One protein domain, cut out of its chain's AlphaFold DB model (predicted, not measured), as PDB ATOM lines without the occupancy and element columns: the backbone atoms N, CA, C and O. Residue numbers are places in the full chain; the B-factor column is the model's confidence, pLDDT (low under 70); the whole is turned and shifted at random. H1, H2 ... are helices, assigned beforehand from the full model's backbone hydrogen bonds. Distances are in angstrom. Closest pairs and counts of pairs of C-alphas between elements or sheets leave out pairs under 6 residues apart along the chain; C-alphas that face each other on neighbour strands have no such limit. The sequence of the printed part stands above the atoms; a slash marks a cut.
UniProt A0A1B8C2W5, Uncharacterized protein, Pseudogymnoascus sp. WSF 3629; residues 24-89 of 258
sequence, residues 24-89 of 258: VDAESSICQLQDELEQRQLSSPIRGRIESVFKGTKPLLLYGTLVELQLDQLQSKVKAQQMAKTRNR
ATOM      1  N   VAL A  24      -6.407  19.233  31.400       85.62
ATOM      2  CA  VAL A  24      -6.311  19.956  32.685       85.62
ATOM      3  C   VAL A  24      -6.539  19.020  33.878       85.62
ATOM      4  O   VAL A  24      -5.820  19.077  34.875       85.62
ATOM      5  N   ASP A  25      -7.503  18.102  33.768       86.31
ATOM      6  CA  ASP A  25      -7.778  17.119  34.822       86.31
ATOM      7  C   ASP A  25      -6.584  16.168  34.986       86.31
ATOM      8  O   ASP A  25      -6.178  15.848  36.106       86.31
ATOM      9  N   ALA A  26      -5.980  15.753  33.866       86.81
ATOM     10  CA  ALA A  26      -4.780  14.925  33.863       86.81
ATOM     11  C   ALA A  26      -3.581  15.658  34.483       86.81
ATOM     12  O   ALA A  26      -2.848  15.059  35.267       86.81
ATOM     13  N   GLU A  27      -3.407  16.949  34.193       87.06
ATOM     14  CA  GLU A  27      -2.355  17.778  34.787       87.06
ATOM     15  C   GLU A  27      -2.513  17.856  36.308       87.06
ATOM     16  O   GLU A  27      -1.572  17.548  37.041       87.06
ATOM     17  N   SER A  28      -3.721  18.161  36.792       86.94
ATOM     18  CA  SER A  28      -4.000  18.229  38.231       86.94
ATOM     19  C   SER A  28      -3.760  16.891  38.942       86.94
ATOM     20  O   SER A  28      -3.180  16.865  40.028       86.94
ATOM     21  N   SER A  29      -4.122  15.778  38.297       86.12
ATOM     22  CA  SER A  29      -3.897  14.427  38.819       86.12
ATOM     23  C   SER A  29      -2.404  14.094  38.884       86.12
ATOM     24  O   SER A  29      -1.942  13.510  39.860       86.12
ATOM     25  N   ILE A  30      -1.618  14.494  37.878       87.56
ATOM     26  CA  ILE A  30      -0.159  14.321  37.889       87.56
ATOM     27  C   ILE A  30       0.493  15.166  38.987       87.56
ATOM     28  O   ILE A  30       1.396  14.672  39.656       87.56
ATOM     29  N   CYS A  31       0.041  16.403  39.203       85.69
ATOM     30  CA  CYS A  31       0.526  17.238  40.303       85.69
ATOM     31  C   CYS A  31       0.242  16.600  41.668       85.69
ATOM     32  O   CYS A  31       1.162  16.459  42.466       85.69
ATOM     33  N   GLN A  32      -0.983  16.121  41.897       86.50
ATOM     34  CA  GLN A  32      -1.344  15.415  43.133       86.50
ATOM     35  C   GLN A  32      -0.481  14.168  43.351       86.50
ATOM     36  O   GLN A  32       0.052  13.962  44.439       86.50
ATOM     37  N   LEU A  33      -0.284  13.359  42.306       84.12
ATOM     38  CA  LEU A  33       0.579  12.182  42.383       84.12
ATOM     39  C   LEU A  33       2.035  12.558  42.660       84.12
ATOM     40  O   LEU A  33       2.706  11.849  43.406       84.12
ATOM     41  N   GLN A  34       2.536  13.652  42.084       85.88
ATOM     42  CA  GLN A  34       3.880  14.140  42.369       85.88
ATOM     43  C   GLN A  34       4.022  14.526  43.850       85.88
ATOM     44  O   GLN A  34       4.964  14.068  44.495       85.88
ATOM     45  N   ASP A  35       3.066  15.275  44.401       85.94
ATOM     46  CA  ASP A  35       3.071  15.694  45.808       85.94
ATOM     47  C   ASP A  35       2.989  14.487  46.763       85.94
ATOM     48  O   ASP A  35       3.723  14.405  47.750       85.94
ATOM     49  N   GLU A  36       2.142  13.499  46.451       84.06
ATOM     50  CA  GLU A  36       2.053  12.243  47.209       84.06
ATOM     51  C   GLU A  36       3.350  11.422  47.144       84.06
ATOM     52  O   GLU A  36       3.725  10.755  48.112       84.06
ATOM     53  N   LEU A  37       4.044  11.444  46.005       81.69
ATOM     54  CA  LEU A  37       5.306  10.732  45.816       81.69
ATOM     55  C   LEU A  37       6.464  11.400  46.551       81.69
ATOM     56  O   LEU A  37       7.327  10.690  47.064       81.69
ATOM     57  N   GLU A  38       6.477  12.729  46.650       81.50
ATOM     58  CA  GLU A  38       7.466  13.470  47.441       81.50
ATOM     59  C   GLU A  38       7.353  13.156  48.943       81.50
ATOM     60  O   GLU A  38       8.364  13.131  49.649       81.50
ATOM     61  N   GLN A  39       6.149  12.826  49.423       81.81
ATOM     62  CA  GLN A  39       5.896  12.413  50.809       81.81
ATOM     63  C   GLN A  39       6.293  10.955  51.100       81.81
ATOM     64  O   GLN A  39       6.521  10.589  52.256       81.81
ATOM     65  N   ARG A  40       6.382  10.096  50.076       80.19
ATOM     66  CA  ARG A  40       6.737   8.677  50.234       80.19
ATOM     67  C   ARG A  40       8.252   8.483  50.139       80.19
ATOM     68  O   ARG A  40       8.899   8.912  49.191       80.19
ATOM     69  N   GLN A  41       8.832   7.739  51.083       76.12
ATOM     70  CA  GLN A  41      10.247   7.344  51.039       76.12
ATOM     71  C   GLN A  41      10.472   6.231  49.998       76.12
ATOM     72  O   GLN A  41      10.586   5.053  50.332       76.12
ATOM     73  N   LEU A  42      10.483   6.591  48.713       76.38
ATOM     74  CA  LEU A  42      10.791   5.671  47.615       76.38
ATOM     75  C   LEU A  42      12.300   5.474  47.435       76.38
ATOM     76  O   LEU A  42      13.107   6.354  47.738       76.38
ATOM     77  N   SER A  43      12.690   4.321  46.885       79.19
ATOM     78  CA  SER A  43      14.087   4.047  46.544       79.19
ATOM     79  C   SER A  43      14.583   4.966  45.417       79.19
ATOM     80  O   SER A  43      13.852   5.280  44.472       79.19
ATOM     81  N   SER A  44      15.853   5.379  45.507       77.31
ATOM     82  CA  SER A  44      16.486   6.348  44.592       77.31
ATOM     83  C   SER A  44      16.308   6.026  43.089       77.31
ATOM     84  O   SER A  44      15.902   6.917  42.338       77.31
ATOM     85  N   PRO A  45      16.476   4.770  42.617       82.19
ATOM     86  CA  PRO A  45      16.316   4.451  41.193       82.19
ATOM     87  C   PRO A  45      14.866   4.550  40.689       82.19
ATOM     88  O   PRO A  45      14.625   4.969  39.557       82.19
ATOM     89  N   ILE A  46      13.890   4.174  41.524       82.06
ATOM     90  CA  ILE A  46      12.463   4.229  41.172       82.06
ATOM     91  C   ILE A  46      12.001   5.685  41.117       82.06
ATOM     92  O   ILE A  46      11.318   6.078  40.171       82.06
ATOM     93  N   ARG A  47      12.439   6.499  42.084       81.81
ATOM     94  CA  ARG A  47      12.164   7.935  42.123       81.81
ATOM     95  C   ARG A  47      12.651   8.638  40.854       81.81
ATOM     96  O   ARG A  47      11.860   9.308  40.198       81.81
ATOM     97  N   GLY A  48      13.905   8.411  40.454       82.75
ATOM     98  CA  GLY A  48      14.466   9.020  39.241       82.75
ATOM     99  C   GLY A  48      13.707   8.639  37.963       82.75
ATOM    100  O   GLY A  48      13.498   9.480  37.086       82.75
ATOM    101  N   ARG A  49      13.220   7.393  37.868       86.75
ATOM    102  CA  ARG A  49      12.388   6.952  36.739       86.75
ATOM    103  C   ARG A  49      11.041   7.675  36.703       86.75
ATOM    104  O   ARG A  49      10.630   8.111  35.633       86.75
ATOM    105  N   ILE A  50      10.367   7.809  37.844       85.81
ATOM    106  CA  ILE A  50       9.058   8.474  37.922       85.81
ATOM    107  C   ILE A  50       9.185   9.977  37.644       85.81
ATOM    108  O   ILE A  50       8.427  10.515  36.841       85.81
ATOM    109  N   GLU A  51      10.188  10.644  38.218       85.31
ATOM    110  CA  GLU A  51      10.459  12.060  37.947       85.31
ATOM    111  C   GLU A  51      10.738  12.317  36.460       85.31
ATOM    112  O   GLU A  51      10.265  13.307  35.903       85.31
ATOM    113  N   SER A  52      11.469  11.417  35.792       88.88
ATOM    114  CA  SER A  52      11.707  11.492  34.345       88.88
ATOM    115  C   SER A  52      10.402  11.395  33.543       88.88
ATOM    116  O   SER A  52      10.163  12.199  32.639       88.88
ATOM    117  N   VAL A  53       9.507  10.475  33.924       90.12
ATOM    118  CA  VAL A  53       8.179  10.341  33.302       90.12
ATOM    119  C   VAL A  53       7.340  11.604  33.515       90.12
ATOM    120  O   VAL A  53       6.750  12.102  32.559       90.12
ATOM    121  N   PHE A  54       7.320  12.181  34.718       89.56
ATOM    122  CA  PHE A  54       6.612  13.444  34.963       89.56
ATOM    123  C   PHE A  54       7.186  14.608  34.158       89.56
ATOM    124  O   PHE A  54       6.432  15.370  33.555       89.56
ATOM    125  N   LYS A  55       8.515  14.722  34.079       88.88
ATOM    126  CA  LYS A  55       9.172  15.746  33.255       88.88
ATOM    127  C   LYS A  55       8.807  15.614  31.776       88.88
ATOM    128  O   LYS A  55       8.583  16.631  31.131       88.88
ATOM    129  N   GLY A  56       8.713  14.389  31.253       90.81
ATOM    130  CA  GLY A  56       8.336  14.138  29.858       90.81
ATOM    131  C   GLY A  56       6.842  14.306  29.563       90.81
ATOM    132  O   GLY A  56       6.475  14.715  28.466       90.81
ATOM    133  N   THR A  57       5.968  14.026  30.529       90.19
ATOM    134  CA  THR A  57       4.506  14.067  30.333       90.19
ATOM    135  C   THR A  57       3.912  15.466  30.483       90.19
ATOM    136  O   THR A  57       3.007  15.811  29.728       90.19
ATOM    137  N   LYS A  58       4.454  16.310  31.371       88.00
ATOM    138  CA  LYS A  58       4.033  17.715  31.532       88.00
ATOM    139  C   LYS A  58       3.952  18.509  30.213       88.00
ATOM    140  O   LYS A  58       2.890  19.067  29.944       88.00
ATOM    141  N   PRO A  59       4.990  18.555  29.352       90.25
ATOM    142  CA  PRO A  59       4.909  19.308  28.098       90.25
ATOM    143  C   PRO A  59       3.864  18.744  27.124       90.25
ATOM    144  O   PRO A  59       3.241  19.512  26.397       90.25
ATOM    145  N   LEU A  60       3.624  17.427  27.130       91.31
ATOM    146  CA  LEU A  60       2.591  16.803  26.296       91.31
ATOM    147  C   LEU A  60       1.181  17.194  26.750       91.31
ATOM    148  O   LEU A  60       0.316  17.441  25.912       91.31
ATOM    149  N   LEU A  61       0.951  17.290  28.064       91.19
ATOM    150  CA  LEU A  61      -0.326  17.757  28.604       91.19
ATOM    151  C   LEU A  61      -0.572  19.233  28.289       91.19
ATOM    152  O   LEU A  61      -1.663  19.574  27.846       91.19
ATOM    153  N   LEU A  62       0.448  20.085  28.432       90.12
ATOM    154  CA  LEU A  62       0.364  21.501  28.053       90.12
ATOM    155  C   LEU A  62       0.085  21.687  26.557       90.12
ATOM    156  O   LEU A  62      -0.656  22.580  26.153       90.12
ATOM    157  N   TYR A  63       0.660  20.831  25.715       93.62
ATOM    158  CA  TYR A  63       0.330  20.825  24.296       93.62
ATOM    159  C   TYR A  63      -1.136  20.430  24.062       93.62
ATOM    160  O   TYR A  63      -1.834  21.075  23.281       93.62
ATOM    161  N   GLY A  64      -1.633  19.413  24.771       92.44
ATOM    162  CA  GLY A  64      -3.037  19.008  24.711       92.44
ATOM    163  C   GLY A  64      -4.008  20.120  25.124       92.44
ATOM    164  O   GLY A  64      -4.972  20.382  24.405       92.44
ATOM    165  N   THR A  65      -3.726  20.833  26.221       90.94
ATOM    166  CA  THR A  65      -4.555  21.971  26.663       90.94
ATOM    167  C   THR A  65      -4.545  23.114  25.649       90.94
ATOM    168  O   THR A  65      -5.586  23.721  25.392       90.94
ATOM    169  N   LEU A  66      -3.397  23.385  25.017       93.44
ATOM    170  CA  LEU A  66      -3.294  24.379  23.950       93.44
ATOM    171  C   LEU A  66      -4.175  24.012  22.748       93.44
ATOM    172  O   LEU A  66      -4.871  24.876  22.215       93.44
ATOM    173  N   VAL A  67      -4.164  22.744  22.329       94.19
ATOM    174  CA  VAL A  67      -4.985  22.263  21.208       94.19
ATOM    175  C   VAL A  67      -6.479  22.347  21.539       94.19
ATOM    176  O   VAL A  67      -7.254  22.803  20.697       94.19
ATOM    177  N   GLU A  68      -6.892  21.978  22.757       92.12
ATOM    178  CA  GLU A  68      -8.283  22.149  23.216       92.12
ATOM    179  C   GLU A  68      -8.716  23.620  23.156       92.12
ATOM    180  O   GLU A  68      -9.755  23.940  22.577       92.12
ATOM    181  N   LEU A  69      -7.884  24.533  23.667       92.75
ATOM    182  CA  LEU A  69      -8.160  25.970  23.634       92.75
ATOM    183  C   LEU A  69      -8.305  26.487  22.195       92.75
ATOM    184  O   LEU A  69      -9.214  27.264  21.895       92.75
ATOM    185  N   GLN A  70      -7.417  26.067  21.292       95.50
ATOM    186  CA  GLN A  70      -7.478  26.452  19.881       95.50
ATOM    187  C   GLN A  70      -8.758  25.944  19.215       95.50
ATOM    188  O   GLN A  70      -9.402  26.683  18.466       95.50
ATOM    189  N   LEU A  71      -9.156  24.706  19.509       95.12
ATOM    190  CA  LEU A  71     -10.391  24.124  18.999       95.12
ATOM    191  C   LEU A  71     -11.618  24.897  19.502       95.12
ATOM    192  O   LEU A  71     -12.473  25.261  18.694       95.12
ATOM    193  N   ASP A  72     -11.670  25.245  20.787       94.25
ATOM    194  CA  ASP A  72     -12.750  26.053  21.368       94.25
ATOM    195  C   ASP A  72     -12.816  27.465  20.756       94.25
ATOM    196  O   ASP A  72     -13.895  27.982  20.432       94.25
ATOM    197  N   GLN A  73     -11.663  28.093  20.520       94.81
ATOM    198  CA  GLN A  73     -11.577  29.383  19.832       94.81
ATOM    199  C   GLN A  73     -12.067  29.301  18.380       94.81
ATOM    200  O   GLN A  73     -12.779  30.188  17.907       94.81
ATOM    201  N   LEU A  74     -11.722  28.241  17.650       95.69
ATOM    202  CA  LEU A  74     -12.203  28.051  16.283       95.69
ATOM    203  C   LEU A  74     -13.708  27.785  16.257       95.69
ATOM    204  O   LEU A  74     -14.429  28.399  15.470       95.69
ATOM    205  N   GLN A  75     -14.209  26.934  17.152       95.31
ATOM    206  CA  GLN A  75     -15.637  26.653  17.256       95.31
ATOM    207  C   GLN A  75     -16.443  27.902  17.608       95.31
ATOM    208  O   GLN A  75     -17.496  28.142  17.013       95.31
ATOM    209  N   SER A  76     -15.962  28.719  18.547       92.94
ATOM    210  CA  SER A  76     -16.611  29.986  18.893       92.94
ATOM    211  C   SER A  76     -16.607  30.964  17.719       92.94
ATOM    212  O   SER A  76     -17.655  31.541  17.431       92.94
ATOM    213  N   LYS A  77     -15.508  31.077  16.959       93.00
ATOM    214  CA  LYS A  77     -15.464  31.877  15.721       93.00
ATOM    215  C   LYS A  77     -16.457  31.383  14.672       93.00
ATOM    216  O   LYS A  77     -17.187  32.193  14.109       93.00
ATOM    217  N   VAL A  78     -16.530  30.075  14.423       94.62
ATOM    218  CA  VAL A  78     -17.480  29.493  13.456       94.62
ATOM    219  C   VAL A  78     -18.922  29.750  13.890       94.62
ATOM    220  O   VAL A  78     -19.730  30.215  13.086       94.62
ATOM    221  N   LYS A  79     -19.247  29.528  15.171       92.94
ATOM    222  CA  LYS A  79     -20.572  29.836  15.731       92.94
ATOM    223  C   LYS A  79     -20.895  31.325  15.608       92.94
ATOM    224  O   LYS A  79     -21.975  31.672  15.138       92.94
ATOM    225  N   ALA A  80     -19.960  32.207  15.959       85.62
ATOM    226  CA  ALA A  80     -20.129  33.651  15.834       85.62
ATOM    227  C   ALA A  80     -20.356  34.069  14.375       85.62
ATOM    228  O   ALA A  80     -21.252  34.861  14.104       85.62
ATOM    229  N   GLN A  81     -19.624  33.491  13.421       85.88
ATOM    230  CA  GLN A  81     -19.831  33.736  11.993       85.88
ATOM    231  C   GLN A  81     -21.194  33.239  11.506       85.88
ATOM    232  O   GLN A  81     -21.860  33.945  10.752       85.88
ATOM    233  N   GLN A  82     -21.641  32.054  11.928       84.62
ATOM    234  CA  GLN A  82     -22.971  31.538  11.585       84.62
ATOM    235  C   GLN A  82     -24.078  32.442  12.142       84.62
ATOM    236  O   GLN A  82     -24.982  32.831  11.404       84.62
ATOM    237  N   MET A  83     -23.964  32.847  13.409       79.56
ATOM    238  CA  MET A  83     -24.901  33.773  14.054       79.56
ATOM    239  C   MET A  83     -24.853  35.173  13.430       79.56
ATOM    240  O   MET A  83     -25.878  35.835  13.281       79.56
ATOM    241  N   ALA A  84     -23.678  35.630  12.999       74.12
ATOM    242  CA  ALA A  84     -23.539  36.874  12.259       74.12
ATOM    243  C   ALA A  84     -24.184  36.770  10.872       74.12
ATOM    244  O   ALA A  84     -24.878  37.695  10.470       74.12
ATOM    245  N   LYS A  85     -24.036  35.654  10.146       73.94
ATOM    246  CA  LYS A  85     -24.698  35.437   8.846       73.94
ATOM    247  C   LYS A  85     -26.223  35.437   8.973       73.94
ATOM    248  O   LYS A  85     -26.896  36.018   8.124       73.94
ATOM    249  N   THR A  86     -26.777  34.839  10.029       67.31
ATOM    250  CA  THR A  86     -28.229  34.864  10.276       67.31
ATOM    251  C   THR A  86     -28.716  36.255  10.696       67.31
ATOM    252  O   THR A  86     -29.766  36.692  10.228       67.31
ATOM    253  N   ARG A  87     -27.940  36.991  11.505       62.12
ATOM    254  CA  ARG A  87     -28.286  38.339  11.999       62.12
ATOM    255  C   ARG A  87     -28.055  39.465  10.983       62.12
ATOM    256  O   ARG A  87     -28.807  40.435  10.977       62.12
ATOM    257  N   ASN A  88     -27.031  39.355  10.137       57.59
ATOM    258  CA  ASN A  88     -26.600  40.389   9.186       57.59
ATOM    259  C   ASN A  88     -27.311  40.300   7.831       57.59
ATOM    260  O   ASN A  88     -27.069  41.109   6.936       57.59
ATOM    261  N   ARG A  89     -28.261  39.373   7.674       61.41
ATOM    262  CA  ARG A  89     -29.330  39.612   6.714       61.41
ATOM    263  C   ARG A  89     -30.051  40.863   7.216       61.41
ATOM    264  O   ARG A  89     -30.877  40.782   8.122       61.41
TER     265      ARG A  89
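AT A GLANCE: This is residues 24 to 89 of the 258 residues of an uncharacterized protein of Pseudogymnoascus sp. WSF 3629 (UniProt A0A1B8C2W5). A lopsided helical hairpin: the short helix H1 turns through a tight link into the much longer H2, which folds back beside it and sticks out as a free arm with residues 69 to 87. The printed part has 66 residues with two named helices, H1 then H2, and no named strand: all helix. It is extended, a rod of 69 by 17 by 7 A with a radius of gyration of the C-alphas of 20.2 A.

HOW THE PARTS SIT: H1, residues 24 to 39, touches residues 54 to 65 alone of H2, residues 44 to 87. Their closest C-alphas, of Glu 27 and Leu 61, are 6.5 A apart. They run opposite ways at a shallow tilt of 20 degrees. In H1 every O i to N i+4 pair is within hydrogen-bond range, in H2 38 of 40.

IN THESE COORDINATES: H1 begins at C-alpha 24 (-6.311, 19.956, 32.685) and measures 23.1 A. H2 measures 64.0 A and ends at C-alpha 87 (-28.286, 38.339, 11.999).

THE WHOLE: The farthest C-alphas, of Ser 43 and Arg 89, are 68.8 A apart. The printed part has no cut. Residues 86 to 89 have pLDDT under 70.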